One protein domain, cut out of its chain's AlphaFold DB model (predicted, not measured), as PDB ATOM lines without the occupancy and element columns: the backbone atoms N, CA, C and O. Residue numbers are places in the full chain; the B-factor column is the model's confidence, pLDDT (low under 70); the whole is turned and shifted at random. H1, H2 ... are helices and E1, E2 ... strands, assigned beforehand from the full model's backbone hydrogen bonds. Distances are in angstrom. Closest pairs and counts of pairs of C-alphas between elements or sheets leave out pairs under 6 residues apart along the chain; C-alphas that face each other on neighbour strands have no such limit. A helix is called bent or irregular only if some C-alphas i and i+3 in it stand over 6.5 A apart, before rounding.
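This is residues 29 to 124 of the 202 residues of an uncharacterized protein of Spiroplasma culicicola AES-1 (UniProt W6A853). A strongly curled sheet of four strands, like part of a barrel, wraps round one kinked helix, H2. Two short helices, H1 and H3, graze the sheet towards the end of the long axis where Asp 29 lies, and the link of residues 47 to 54 reaches the other end. The printed part has 96 residues with three named helices and four named strands, in the order H1 E1 H2 H3 E2 E3 E4. The class is mixed, helices and strands; the sheet, in the order E1 E4 E3 E2, is mixed too, with E1 and E4 parallel and the other neighbours antiparallel. The whole is compact, with a radius of gyration of the C-alphas of 13.5 A, and elongated, spanning 41 by 25 by 23 A.

H1, residues 31 to 38, only grazes the sheet; its closest C-alphas to E4, residues 113 to 123, are those of Leu 36 and Lys 115, 6.7 A apart. The edge strand E1, residues 42 to 46, is parallel to E4, with N 43 and O 118 within hydrogen-bond range at 2.7 A. H2, residues 55 to 71, is on one face of the sheet, in two layers, and the sheet curls round it; the closest C-alphas of H2 and E1 are those of Asn 70 and Leu 43, 5.8 A apart. H2 is irregular, with C-alphas 61 and 64 8.1 A apart, and has a kink of 72 degrees near residue 62. With its residues 64 to 71 alone it only just touches H3, residues 78 to 83, with 3 pairs of C-alphas within 8 A; the closest are those of Lys 68 and Pro 78, 5.5 A apart. H3 only grazes the sheet, with its residues 81 to 83. E2, residues 84 to 92, E3, residues 95 to 102, and E4 form a meander, each strand the antiparallel neighbour of the one before. N 85 and O 101 join the hairpin E2 and E3 within hydrogen-bond range at 2.8 A, and N 98 and O 115 do so in the hairpin E3 and E4 at 2.8 A. E4 pairs with E3 over residues 113 to 118 and with E1 over residues 118 to 122. E1, H2 H3 and E2 make a split strand-helix-strand unit, two strands of one sheet that are not neighbours, with helices between them along the chain and E4 and E3 between them in the sheet, and its crossover is right-handed. Every O i to N i+4 pair of H1 is within hydrogen-bond range, against 11 of 13 in H2 and 0 of 2 in H3, where 3 of 3 O i to N i+3 pairs are.

H1, residues 31 to 38, begins with C-alpha 31 at (194.544, 212.410, 139.573), and E1 follows at residues 42 to 46. H2, residues 55 to 71, is 20.9 A long, and H3 covers residues 78 to 83. E2, residues 84 to 92, measures 23.3 A and E3, residues 95 to 102, 22.9 A. E4, residues 113 to 123, is 30.2 A long and ends with C-alpha 123 at (207.371, 184.460, 127.091).

The two C-alphas farthest apart are those of Asp 29 and Ser 50, at 42.9 A. The printed part has no cut, and no link is long. The mean pLDDT of the printed part is 89.3, and residue 29 alone is under 70.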
ATOM      1  N   ASP A  29     189.872 216.649 142.536       57.09
ATOM      2  CA  ASP A  29     189.937 215.519 141.593       57.09
ATOM      3  C   ASP A  29     191.220 214.716 141.829       57.09
ATOM      4  O   ASP A  29     192.319 215.118 141.436       57.09
ATOM      5  N   ASN A  30     191.093 213.564 142.496       75.75
ATOM      6  CA  ASN A  30     192.197 212.621 142.639       75.75
ATOM      7  C   ASN A  30     192.705 212.233 141.234       75.75
ATOM      8  O   ASN A  30     192.020 211.540 140.475       75.75
ATOM      9  N   LYS A  31     193.926 212.664 140.886       83.06
ATOM     10  CA  LYS A  31     194.544 212.410 139.573       83.06
ATOM     11  C   LYS A  31     194.573 210.923 139.201       83.06
ATOM     12  O   LYS A  31     194.455 210.587 138.030       83.06
ATOM     13  N   PHE A  32     194.687 210.040 140.192       83.69
ATOM     14  CA  PHE A  32     194.745 208.592 140.015       83.69
ATOM     15  C   PHE A  32     193.360 208.003 139.742       83.69
ATOM     16  O   PHE A  32     193.201 207.167 138.858       83.69
ATOM     17  N   LYS A  33     192.325 208.508 140.422       86.94
ATOM     18  CA  LYS A  33     190.933 208.192 140.081       86.94
ATOM     19  C   LYS A  33     190.648 208.547 138.622       86.94
ATOM     20  O   LYS A  33     190.197 207.698 137.856       86.94
ATOM     21  N   LYS A  34     190.982 209.780 138.233       86.44
ATOM     22  CA  LYS A  34     190.818 210.257 136.857       86.44
ATOM     23  C   LYS A  34     191.605 209.395 135.869       86.44
ATOM     24  O   LYS A  34     191.071 208.987 134.843       86.44
ATOM     25  N   PHE A  35     192.843 209.047 136.218       87.75
ATOM     26  CA  PHE A  35     193.679 208.175 135.406       87.75
ATOM     27  C   PHE A  35     193.016 206.820 135.130       87.75
ATOM     28  O   PHE A  35     192.888 206.446 133.964       87.75
ATOM     29  N   LEU A  36     192.546 206.128 136.175       88.56
ATOM     30  CA  LEU A  36     191.877 204.831 136.044       88.56
ATOM     31  C   LEU A  36     190.592 204.937 135.215       88.56
ATOM     32  O   LEU A  36     190.299 204.050 134.418       88.56
ATOM     33  N   GLN A  37     189.827 206.017 135.362       87.88
ATOM     34  CA  GLN A  37     188.568 206.189 134.637       87.88
ATOM     35  C   GLN A  37     188.783 206.499 133.150       87.88
ATOM     36  O   GLN A  37     188.099 205.926 132.304       87.88
ATOM     37  N   GLU A  38     189.755 207.348 132.817       86.62
ATOM     38  CA  GLU A  38     189.865 207.943 131.480       86.62
ATOM     39  C   GLU A  38     190.850 207.232 130.541       86.62
ATOM     40  O   GLU A  38     190.679 207.303 129.324       86.62
ATOM     41  N   ASN A  39     191.868 206.537 131.059       85.88
ATOM     42  CA  ASN A  39     192.935 205.982 130.216       85.88
ATOM     43  C   ASN A  39     192.670 204.535 129.822       85.88
ATOM     44  O   ASN A  39     192.354 203.712 130.674       85.88
ATOM     45  N   ASN A  40     192.858 204.202 128.549       86.81
ATOM     46  CA  ASN A  40     192.894 202.814 128.091       86.81
ATOM     47  C   ASN A  40     194.353 202.372 128.040       86.81
ATOM     48  O   ASN A  40     195.166 203.030 127.391       86.81
ATOM     49  N   ILE A  41     194.674 201.314 128.778       86.31
ATOM     50  CA  ILE A  41     196.044 200.856 128.991       86.31
ATOM     51  C   ILE A  41     196.095 199.374 128.667       86.31
ATOM     52  O   ILE A  41     195.310 198.588 129.204       86.31
ATOM     53  N   ASP A  42     197.060 199.026 127.828       91.25
ATOM     54  CA  ASP A  42     197.420 197.649 127.547       91.25
ATOM     55  C   ASP A  42     198.495 197.236 128.556       91.25
ATOM     56  O   ASP A  42     199.508 197.918 128.718       91.25
ATOM     57  N   LEU A  43     198.276 196.125 129.247       93.19
ATOM     58  CA  LEU A  43     199.212 195.557 130.204       93.19
ATOM     59  C   LEU A  43     200.015 194.456 129.518       93.19
ATOM     60  O   LEU A  43     199.450 193.504 128.990       93.19
ATOM     61  N   TYR A  44     201.334 194.534 129.584       92.88
ATOM     62  CA  TYR A  44     202.254 193.527 129.079       92.88
ATOM     63  C   TYR A  44     202.994 192.899 130.250       92.88
ATOM     64  O   TYR A  44     203.581 193.589 131.085       92.88
ATOM     65  N   PHE A  45     202.982 191.572 130.344       94.62
ATOM     66  CA  PHE A  45     203.704 190.907 131.420       94.62
ATOM     67  C   PHE A  45     204.283 189.572 130.995       94.62
ATOM     68  O   PHE A  45     203.656 188.769 130.302       94.62
ATOM     69  N   LYS A  46     205.507 189.321 131.449       94.06
ATOM     70  CA  LYS A  46     206.211 188.099 131.111       94.06
ATOM     71  C   LYS A  46     205.632 186.916 131.890       94.06
ATOM     72  O   LYS A  46     205.645 186.917 133.118       94.06
ATOM     73  N   PHE A  47     205.141 185.907 131.182       93.31
ATOM     74  CA  PHE A  47     204.606 184.680 131.765       93.31
ATOM     75  C   PHE A  47     205.739 183.751 132.212       93.31
ATOM     76  O   PHE A  47     206.707 183.558 131.483       93.31
ATOM     77  N   ASP A  48     205.638 183.140 133.388       93.06
ATOM     78  CA  ASP A  48     206.601 182.124 133.822       93.06
ATOM     79  C   ASP A  48     206.170 180.744 133.312       93.06
ATOM     80  O   ASP A  48     205.210 180.163 133.810       93.06
ATOM     81  N   LEU A  49     206.899 180.195 132.337       88.62
ATOM     82  CA  LEU A  49     206.616 178.873 131.763       88.62
ATOM     83  C   LEU A  49     206.749 177.729 132.781       88.62
ATOM     84  O   LEU A  49     206.182 176.659 132.583       88.62
ATOM     85  N   SER A  50     207.484 177.932 133.878       90.12
ATOM     86  CA  SER A  50     207.604 176.939 134.952       90.12
ATOM     87  C   SER A  50     206.408 176.947 135.913       90.12
ATOM     88  O   SER A  50     206.300 176.092 136.804       90.12
ATOM     89  N   PHE A  51     205.492 177.902 135.742       90.19
ATOM     90  CA  PHE A  51     204.343 178.070 136.605       90.19
ATOM     91  C   PHE A  51     203.334 176.934 136.425       90.19
ATOM     92  O   PHE A  51     202.786 176.705 135.352       90.19
ATOM     93  N   LYS A  52     203.065 176.211 137.517       82.69
ATOM     94  CA  LYS A  52     202.290 174.959 137.479       82.69
ATOM     95  C   LYS A  52     200.768 175.125 137.533       82.69
ATOM     96  O   LYS A  52     200.063 174.142 137.324       82.69
ATOM     97  N   ASN A  53     200.252 176.310 137.867       82.56
ATOM     98  CA  ASN A  53     198.804 176.555 137.838       82.56
ATOM     99  C   ASN A  53     198.386 177.090 136.458       82.56
ATOM    100  O   ASN A  53     199.220 177.385 135.611       82.56
ATOM    101  N   ASN A  54     197.081 177.251 136.244       88.50
ATOM    102  CA  ASN A  54     196.559 177.891 135.039       88.50
ATOM    103  C   ASN A  54     196.889 179.399 134.979       88.50
ATOM    104  O   ASN A  54     197.316 180.011 135.962       88.50
ATOM    105  N   VAL A  55     196.629 179.996 133.814       89.88
ATOM    106  CA  VAL A  55     196.848 181.422 133.520       89.88
ATOM    107  C   VAL A  55     196.173 182.330 134.551       89.88
ATOM    108  O   VAL A  55     196.808 183.235 135.084       89.88
ATOM    109  N   SER A  56     194.920 182.053 134.917       90.94
ATOM    110  CA  SER A  56     194.203 182.829 135.936       90.94
ATOM    111  C   SER A  56     194.917 182.804 137.292       90.94
ATOM    112  O   SER A  56     195.042 183.831 137.953       90.94
ATOM    113  N   GLY A  57     195.447 181.646 137.696       92.94
ATOM    114  CA  GLY A  57     196.241 181.505 138.913       92.94
ATOM    115  C   GLY A  57     197.578 182.244 138.849       92.94
ATOM    116  O   GLY A  57     198.070 182.686 139.889       92.94
ATOM    117  N   PHE A  58     198.164 182.394 137.658       95.19
ATOM    118  CA  PHE A  58     199.375 183.189 137.451       95.19
ATOM    119  C   PHE A  58     199.080 184.676 137.625       95.19
ATOM    120  O   PHE A  58     199.777 185.341 138.390       95.19
ATOM    121  N   ILE A  59     198.013 185.168 136.988       95.50
ATOM    122  CA  ILE A  59     197.565 186.562 137.104       95.50
ATOM    123  C   ILE A  59     197.273 186.893 138.565       95.50
ATOM    124  O   ILE A  59     197.809 187.866 139.083       95.50
ATOM    125  N   TYR A  60     196.512 186.043 139.263       94.19
ATOM    126  CA  TYR A  60     196.166 186.265 140.668       94.19
ATOM    127  C   TYR A  60     197.399 186.431 141.563       94.19
ATOM    128  O   TYR A  60     197.445 187.323 142.402       94.19
ATOM    129  N   LYS A  61     198.430 185.600 141.370       95.00
ATOM    130  CA  LYS A  61     199.663 185.685 142.168       95.00
ATOM    131  C   LYS A  61     200.559 186.869 141.808       95.00
ATOM    132  O   LYS A  61     201.418 187.215 142.611       95.00
ATOM    133  N   ASN A  62     200.400 187.448 140.620       95.94
ATOM    134  CA  ASN A  62     201.302 188.470 140.091       95.94
ATOM    135  C   ASN A  62     200.622 189.820 139.845       95.94
ATOM    136  O   ASN A  62     201.272 190.712 139.310       95.94
ATOM    137  N   ILE A  63     199.353 190.002 140.222       95.69
ATOM    138  CA  ILE A  63     198.568 191.179 139.834       95.69
ATOM    139  C   ILE A  63     199.217 192.503 140.241       95.69
ATOM    140  O   ILE A  63     199.299 193.421 139.428       95.69
ATOM    141  N   GLU A  64     199.764 192.585 141.453       93.38
ATOM    142  CA  GLU A  64     200.477 193.783 141.897       93.38
ATOM    143  C   GLU A  64     201.702 194.070 141.029       93.38
ATOM    144  O   GLU A  64     201.918 195.209 140.637       93.38
ATOM    145  N   ASN A  65     202.485 193.044 140.684       93.88
ATOM    146  CA  ASN A  65     203.665 193.206 139.833       93.88
ATOM    147  C   ASN A  65     203.279 193.581 138.400       93.88
ATOM    148  O   ASN A  65     203.944 194.423 137.803       93.88
ATOM    149  N   ILE A  66     202.202 192.995 137.866       94.81
ATOM    150  CA  ILE A  66     201.653 193.349 136.552       94.81
ATOM    151  C   ILE A  66     201.324 194.842 136.527       94.81
ATOM    152  O   ILE A  66     201.770 195.549 135.627       94.81
ATOM    153  N   LEU A  67     200.592 195.335 137.529       93.56
ATOM    154  CA  LEU A  67     200.224 196.746 137.608       93.56
ATOM    155  C   LEU A  67     201.439 197.645 137.838       93.56
ATOM    156  O   LEU A  67     201.557 198.655 137.161       93.56
ATOM    157  N   LYS A  68     202.365 197.282 138.734       91.31
ATOM    158  CA  LYS A  68     203.576 198.077 138.997       91.31
ATOM    159  C   LYS A  68     204.402 198.274 137.728       91.31
ATOM    160  O   LYS A  68     204.651 199.410 137.356       91.31
ATOM    161  N   VAL A  69     204.744 197.183 137.042       90.06
ATOM    162  CA  VAL A  69     205.588 197.223 135.835       90.06
ATOM    163  C   VAL A  69     204.941 198.024 134.707       90.06
ATOM    164  O   VAL A  69     205.643 198.712 133.981       90.06
ATOM    165  N   ASN A  70     203.619 197.940 134.544       90.19
ATOM    166  CA  ASN A  70     202.943 198.589 133.420       90.19
ATOM    167  C   ASN A  70     202.494 200.017 133.712       90.19
ATOM    168  O   ASN A  70     202.375 200.813 132.790       90.19
ATOM    169  N   LEU A  71     202.186 200.339 134.967       86.62
ATOM    170  CA  LEU A  71     201.698 201.665 135.323       86.62
ATOM    171  C   LEU A  71     202.834 202.637 135.647       86.62
ATOM    172  O   LEU A  71     202.614 203.832 135.516       86.62
ATOM    173  N   GLU A  72     204.033 202.161 136.001       81.12
ATOM    174  CA  GLU A  72     205.196 203.015 136.305       81.12
ATOM    175  C   GLU A  72     205.588 203.955 135.148       81.12
ATOM    176  O   GLU A  72     206.081 205.054 135.394       81.12
ATOM    177  N   ASP A  73     205.317 203.566 133.898       75.44
ATOM    178  CA  ASP A  73     205.556 204.407 132.713       75.44
ATOM    179  C   ASP A  73     204.545 205.558 132.561       75.44
ATOM    180  O   ASP A  73     204.748 206.497 131.784       75.44
ATOM    181  N   TYR A  74     203.440 205.493 133.297       73.12
ATOM    182  CA  TYR A  74     202.464 206.563 133.410       73.12
ATOM    183  C   TYR A  74     202.787 207.384 134.669       73.12
ATOM    184  O   TYR A  74     203.523 206.929 135.534       73.12
ATOM    185  N   ASP A  75     202.218 208.585 134.851       72.00
ATOM    186  CA  ASP A  75     202.394 209.401 136.081       72.00
ATOM    187  C   ASP A  75     201.758 208.766 137.356       72.00
ATOM    188  O   ASP A  75     201.312 209.452 138.295       72.00
ATOM    189  N   TRP A  76     201.675 207.437 137.365       75.94
ATOM    190  CA  TRP A  76     201.199 206.543 138.389       75.94
ATOM    191  C   TRP A  76     202.356 206.099 139.286       75.94
ATOM    192  O   TRP A  76     203.178 205.263 138.922       75.94
ATOM    193  N   ASP A  77     202.401 206.642 140.499       79.31
ATOM    194  CA  ASP A  77     203.375 206.218 141.501       79.31
ATOM    195  C   ASP A  77     203.034 204.791 141.987       79.31
ATOM    196  O   ASP A  77     201.922 204.574 142.481       79.31
ATOM    197  N   PRO A  78     203.954 203.811 141.888       77.94
ATOM    198  CA  PRO A  78     203.722 202.442 142.349       77.94
ATOM    199  C   PRO A  78     203.275 202.332 143.814       77.94
ATOM    200  O   PRO A  78     202.554 201.390 144.154       77.94
ATOM    201  N   SER A  79     203.657 203.288 144.672       81.81
ATOM    202  CA  SER A  79     203.244 203.335 146.085       81.81
ATOM    203  C   SER A  79     201.741 203.555 146.271       81.81
ATOM    204  O   SER A  79     201.187 203.208 147.312       81.81
ATOM    205  N   VAL A  80     201.033 204.045 145.246       83.94
ATOM    206  CA  VAL A  80     199.568 204.181 145.270       83.94
ATOM    207  C   VAL A  80     198.883 202.840 145.497       83.94
ATOM    208  O   VAL A  80     197.863 202.781 146.181       83.94
ATOM    209  N   LEU A  81     199.449 201.753 144.968       86.62
ATOM    210  CA  LEU A  81     198.886 200.414 145.140       86.62
ATOM    211  C   LEU A  81     198.894 199.978 146.614       86.62
ATOM    212  O   LEU A  81     198.049 199.186 147.018       86.62
ATOM    213  N   ASP A  82     199.764 200.548 147.451       86.88
ATOM    214  CA  ASP A  82     199.806 200.234 148.881       86.88
ATOM    215  C   ASP A  82     198.576 200.778 149.630       86.88
ATOM    216  O   ASP A  82     198.250 200.280 150.712       86.88
ATOM    217  N   HIS A  83     197.854 201.741 149.047       89.75
ATOM    218  CA  HIS A  83     196.634 202.341 149.596       89.75
ATOM    219  C   HIS A  83     195.337 201.662 149.135       89.75
ATOM    220  O   HIS A  83     194.268 201.972 149.667       89.75
ATOM    221  N   LEU A  84     195.424 200.742 148.172       91.69
ATOM    222  CA  LEU A  84     194.272 200.150 147.499       91.69
ATOM    223  C   LEU A  84     194.208 198.645 147.736       91.69
ATOM    224  O   LEU A  84     195.223 197.955 147.710       91.69
ATOM    225  N   ASP A  85     193.000 198.133 147.925       94.06
ATOM    226  CA  ASP A  85     192.713 196.720 147.722       94.06
ATOM    227  C   ASP A  85     192.293 196.515 146.262       94.06
ATOM    228  O   ASP A  85     191.530 197.306 145.695       94.06
ATOM    229  N   ILE A  86     192.807 195.448 145.651       95.56
ATOM    230  CA  ILE A  86     192.633 195.161 144.226       95.56
ATOM    231  C   ILE A  86     192.037 193.768 144.091       95.56
ATOM    232  O   ILE A  86     192.705 192.770 144.357       95.56
ATOM    233  N   ASP A  87     190.786 193.706 143.645       95.81
ATOM    234  CA  ASP A  87     190.102 192.440 143.405       95.81
ATOM    235  C   ASP A  87     190.046 192.151 141.902       95.81
ATOM    236  O   ASP A  87     189.616 192.985 141.100       95.81
ATOM    237  N   ILE A  88     190.433 190.937 141.505       96.81
ATOM    238  CA  ILE A  88     190.215 190.461 140.136       96.81
ATOM    239  C   ILE A  88     188.753 190.038 140.016       96.81
ATOM    240  O   ILE A  88     188.343 189.034 140.596       96.81
ATOM    241  N   LEU A  89     187.974 190.790 139.240       95.75
ATOM    242  CA  LEU A  89     186.576 190.457 138.975       95.75
ATOM    243  C   LEU A  89     186.452 189.426 137.855       95.75
ATOM    244  O   LEU A  89     185.626 188.516 137.936       95.75
ATOM    245  N   LYS A  90     187.246 189.589 136.789       94.56
ATOM    246  CA  LYS A  90     187.135 188.775 135.577       94.56
ATOM    247  C   LYS A  90     188.431 188.754 134.775       94.56
ATOM    248  O   LYS A  90     189.119 189.766 134.695       94.56
ATOM    249  N   TYR A  91     188.717 187.616 134.148       92.94
ATOM    250  CA  TYR A  91     189.697 187.506 133.072       92.94
ATOM    251  C   TYR A  91     189.173 186.569 131.979       92.94
ATOM    252  O   TYR A  91     189.002 185.375 132.231       92.94
ATOM    253  N   GLU A  92     188.899 187.109 130.793       90.06
ATOM    254  CA  GLU A  92     188.461 186.368 129.600       90.06
ATOM    255  C   GLU A  92     188.945 187.088 128.339       90.06
ATOM    256  O   GLU A  92     189.037 188.309 128.356       90.06
ATOM    257  N   ASP A  93     189.257 186.364 127.261       87.69
ATOM    258  CA  ASP A  93     189.632 186.951 125.961       87.69
ATOM    259  C   ASP A  93     190.660 188.094 126.063       87.69
ATOM    260  O   ASP A  93     190.529 189.142 125.433       87.69
ATOM    261  N   TYR A  94     191.675 187.894 126.909       90.69
ATOM    262  CA  TYR A  94     192.746 188.857 127.212       90.69
ATOM    263  C   TYR A  94     192.308 190.098 127.985       90.69
ATOM    264  O   TYR A  94     193.153 190.894 128.363       90.69
ATOM    265  N   LYS A  95     191.031 190.235 128.320       93.25
ATOM    266  CA  LYS A  95     190.495 191.351 129.092       93.25
ATOM    267  C   LYS A  95     190.504 191.036 130.572       93.25
ATOM    268  O   LYS A  95     189.858 190.094 131.028       93.25
ATOM    269  N   LEU A  96     191.231 191.844 131.333       95.69
ATOM    270  CA  LEU A  96     191.316 191.779 132.783       95.69
ATOM    271  C   LEU A  96     190.476 192.900 133.396       95.69
ATOM    272  O   LEU A  96     190.806 194.075 133.260       95.69
ATOM    273  N   THR A  97     189.415 192.540 134.112       96.44
ATOM    274  CA  THR A  97     188.608 193.491 134.880       96.44
ATOM    275  C   THR A  97     189.014 193.461 136.347       96.44
ATOM    276  O   THR A  97     188.893 192.429 137.016       96.44
ATOM    277  N   LEU A  98     189.446 194.608 136.859       97.25
ATOM    278  CA  LEU A  98     189.856 194.814 138.243       97.25
ATOM    279  C   LEU A  98     188.900 195.771 138.951       97.25
ATOM    280  O   LEU A  98     188.440 196.743 138.351       97.25
ATOM    281  N   ASN A  99     188.638 195.514 140.227       96.88
ATOM    282  CA  ASN A  99     188.025 196.465 141.146       96.88
ATOM    283  C   ASN A  99     189.120 197.069 142.023       96.88
ATOM    284  O   ASN A  99     189.837 196.338 142.704       96.88
ATOM    285  N   PHE A 100     189.226 198.391 142.000       95.31
ATOM    286  CA  PHE A 100     190.073 199.163 142.894       95.31
ATOM    287  C   PHE A 100     189.199 199.774 143.980       95.31
ATOM    288  O   PHE A 100     188.246 200.497 143.672       95.31
ATOM    289  N   LYS A 101     189.537 199.519 145.241       94.44
ATOM    290  CA  LYS A 101     188.860 200.098 146.405       94.44
ATOM    291  C   LYS A 101     189.887 200.586 147.418       94.44
ATOM    292  O   LYS A 101     190.977 200.032 147.515       94.44
ATOM    293  N   ASP A 102     189.533 201.610 148.179       90.00
ATOM    294  CA  ASP A 102     190.383 202.068 149.275       90.00
ATOM    295  C   ASP A 102     190.478 200.986 150.356       90.00
ATOM    296  O   ASP A 102     189.473 200.360 150.710       90.00
ATOM    297  N   LYS A 103     191.683 200.790 150.900       91.75
ATOM    298  CA  LYS A 103     191.873 199.965 152.100       91.75
ATOM    299  C   LYS A 103     191.106 200.542 153.281       91.75
ATOM    300  O   LYS A 103     190.869 201.748 153.375       91.75
ATOM    301  N   GLU A 104     190.772 199.680 154.235       89.62
ATOM    302  CA  GLU A 104     190.082 200.098 155.452       89.62
ATOM    303  C   GLU A 104     190.838 201.231 156.175       89.62
ATOM    304  O   GLU A 104     192.040 201.148 156.429       89.62
ATOM    305  N   GLY A 105     190.123 202.314 156.495       83.81
ATOM    306  CA  GLY A 105     190.688 203.491 157.162       83.81
ATOM    307  C   GLY A 105     191.478 204.441 156.254       83.81
ATOM    308  O   GLY A 105     191.931 205.483 156.729       83.81
ATOM    309  N   ILE A 106     191.611 204.126 154.963       85.44
ATOM    310  CA  ILE A 106     192.195 205.000 153.944       85.44
ATOM    311  C   ILE A 106     191.061 205.619 153.119       85.44
ATOM    312  O   ILE A 106     190.021 205.009 152.899       85.44
ATOM    313  N   SER A 107     191.243 206.870 152.705       83.44
ATOM    314  CA  SER A 107     190.288 207.604 151.872       83.44
ATOM    315  C   SER A 107     191.084 208.271 150.759       83.44
ATOM    316  O   SER A 107     191.552 209.398 150.913       83.44
ATOM    317  N   PHE A 108     191.352 207.499 149.708       84.88
ATOM    318  CA  PHE A 108     192.220 207.890 148.606       84.88
ATOM    319  C   PHE A 108     191.400 208.082 147.331       84.88
ATOM    320  O   PHE A 108     191.267 209.211 146.869       84.88
ATOM    321  N   LEU A 109     190.811 207.024 146.766       85.56
ATOM    322  CA  LEU A 109     189.921 207.117 145.604       85.56
ATOM    323  C   LEU A 109     188.546 207.687 145.970       85.56
ATOM    324  O   LEU A 109     187.886 208.263 145.102       85.56
ATOM    325  N   HIS A 110     188.117 207.523 147.229       84.69
ATOM    326  CA  HIS A 110     186.793 207.883 147.758       84.69
ATOM    327  C   HIS A 110     185.611 207.107 147.148       84.69
ATOM    328  O   HIS A 110     184.468 207.291 147.565       84.69
ATOM    329  N   GLU A 111     185.865 206.225 146.183       86.81
ATOM    330  CA  GLU A 111     184.887 205.325 145.578       86.81
ATOM    331  C   GLU A 111     185.572 204.075 145.019       86.81
ATOM    332  O   GLU A 111     186.790 204.038 144.841       86.81
ATOM    333  N   GLN A 112     184.770 203.054 144.722       93.00
ATOM    334  CA  GLN A 112     185.242 201.863 144.024       93.00
ATOM    335  C   GLN A 112     185.267 202.109 142.516       93.00
ATOM    336  O   GLN A 112     184.295 202.617 141.954       93.00
ATOM    337  N   ILE A 113     186.347 201.701 141.855       94.31
ATOM    338  CA  ILE A 113     186.522 201.855 140.409       94.31
ATOM    339  C   ILE A 113     186.697 200.477 139.784       94.31
ATOM    340  O   ILE A 113     187.641 199.760 140.105       94.31
ATOM    341  N   ASN A 114     185.811 200.123 138.855       95.88
ATOM    342  CA  ASN A 114     186.003 198.954 138.004       95.88
ATOM    343  C   ASN A 114     186.707 199.382 136.721       95.88
ATOM    344  O   ASN A 114     186.204 200.253 136.007       95.88
ATOM    345  N   LYS A 115     187.842 198.758 136.414       94.44
ATOM    346  CA  LYS A 115     188.609 199.039 135.203       94.44
ATOM    347  C   LYS A 115     188.912 197.759 134.445       94.44
ATOM    348  O   LYS A 115     189.342 196.772 135.031       94.44
ATOM    349  N   GLU A 116     188.676 197.805 133.143       95.88
ATOM    350  CA  GLU A 116     189.093 196.780 132.194       95.88
ATOM    351  C   GLU A 116     190.426 197.186 131.556       95.88
ATOM    352  O   GLU A 116     190.609 198.349 131.187       95.88
ATOM    353  N   PHE A 117     191.327 196.216 131.443       94.44
ATOM    354  CA  PHE A 117     192.615 196.317 130.770       94.44
ATOM    355  C   PHE A 117     192.745 195.195 129.744       94.44
ATOM    356  O   PHE A 117     192.334 194.067 130.023       94.44
ATOM    357  N   ASP A 118     193.386 195.471 128.613       93.62
ATOM    358  CA  ASP A 118     193.848 194.419 127.710       93.62
ATOM    359  C   ASP A 118     195.188 193.885 128.246       93.62
ATOM    360  O   ASP A 118     196.160 194.623 128.349       93.62
ATOM    361  N   LEU A 119     195.246 192.616 128.650       94.12
ATOM    362  CA  LEU A 119     196.417 191.962 129.234       94.12
ATOM    363  C   LEU A 119     197.057 190.978 128.243       94.12
ATOM    364  O   LEU A 119     196.493 189.938 127.892       94.12
ATOM    365  N   PHE A 120     198.301 191.273 127.884       92.94
ATOM    366  CA  PHE A 120     199.172 190.478 127.033       92.94
ATOM    367  C   PHE A 120     200.254 189.779 127.853       92.94
ATOM    368  O   PHE A 120     201.257 190.364 128.265       92.94
ATOM    369  N   LEU A 121     200.053 188.483 128.065       93.50
ATOM    370  CA  LEU A 121     201.012 187.598 128.702       93.50
ATOM    371  C   LEU A 121     201.903 186.941 127.644       93.50
ATOM    372  O   LEU A 121     201.400 186.294 126.725       93.50
ATOM    373  N   TYR A 122     203.222 187.068 127.786       91.62
ATOM    374  CA  TYR A 122     204.180 186.564 126.795       91.62
ATOM    375  C   TYR A 122     205.410 185.908 127.433       91.62
ATOM    376  O   TYR A 122     205.832 186.285 128.518       91.62
ATOM    377  N   ASN A 123     206.031 184.943 126.763       90.81
ATOM    378  CA  ASN A 123     207.371 184.460 127.091       90.81
ATOM    379  C   ASN A 123     208.026 183.870 125.841       90.81
ATOM    380  O   ASN A 123     207.529 182.894 125.287       90.81
ATOM    381  N   TYR A 124     209.158 184.447 125.434       89.31
ATOM    382  CA  TYR A 124     209.945 183.997 124.283       89.31
ATOM    383  C   TYR A 124     211.377 183.591 124.665       89.31
ATOM    384  O   TYR A 124     212.228 183.438 123.794       89.31
TER     385      TYR A 124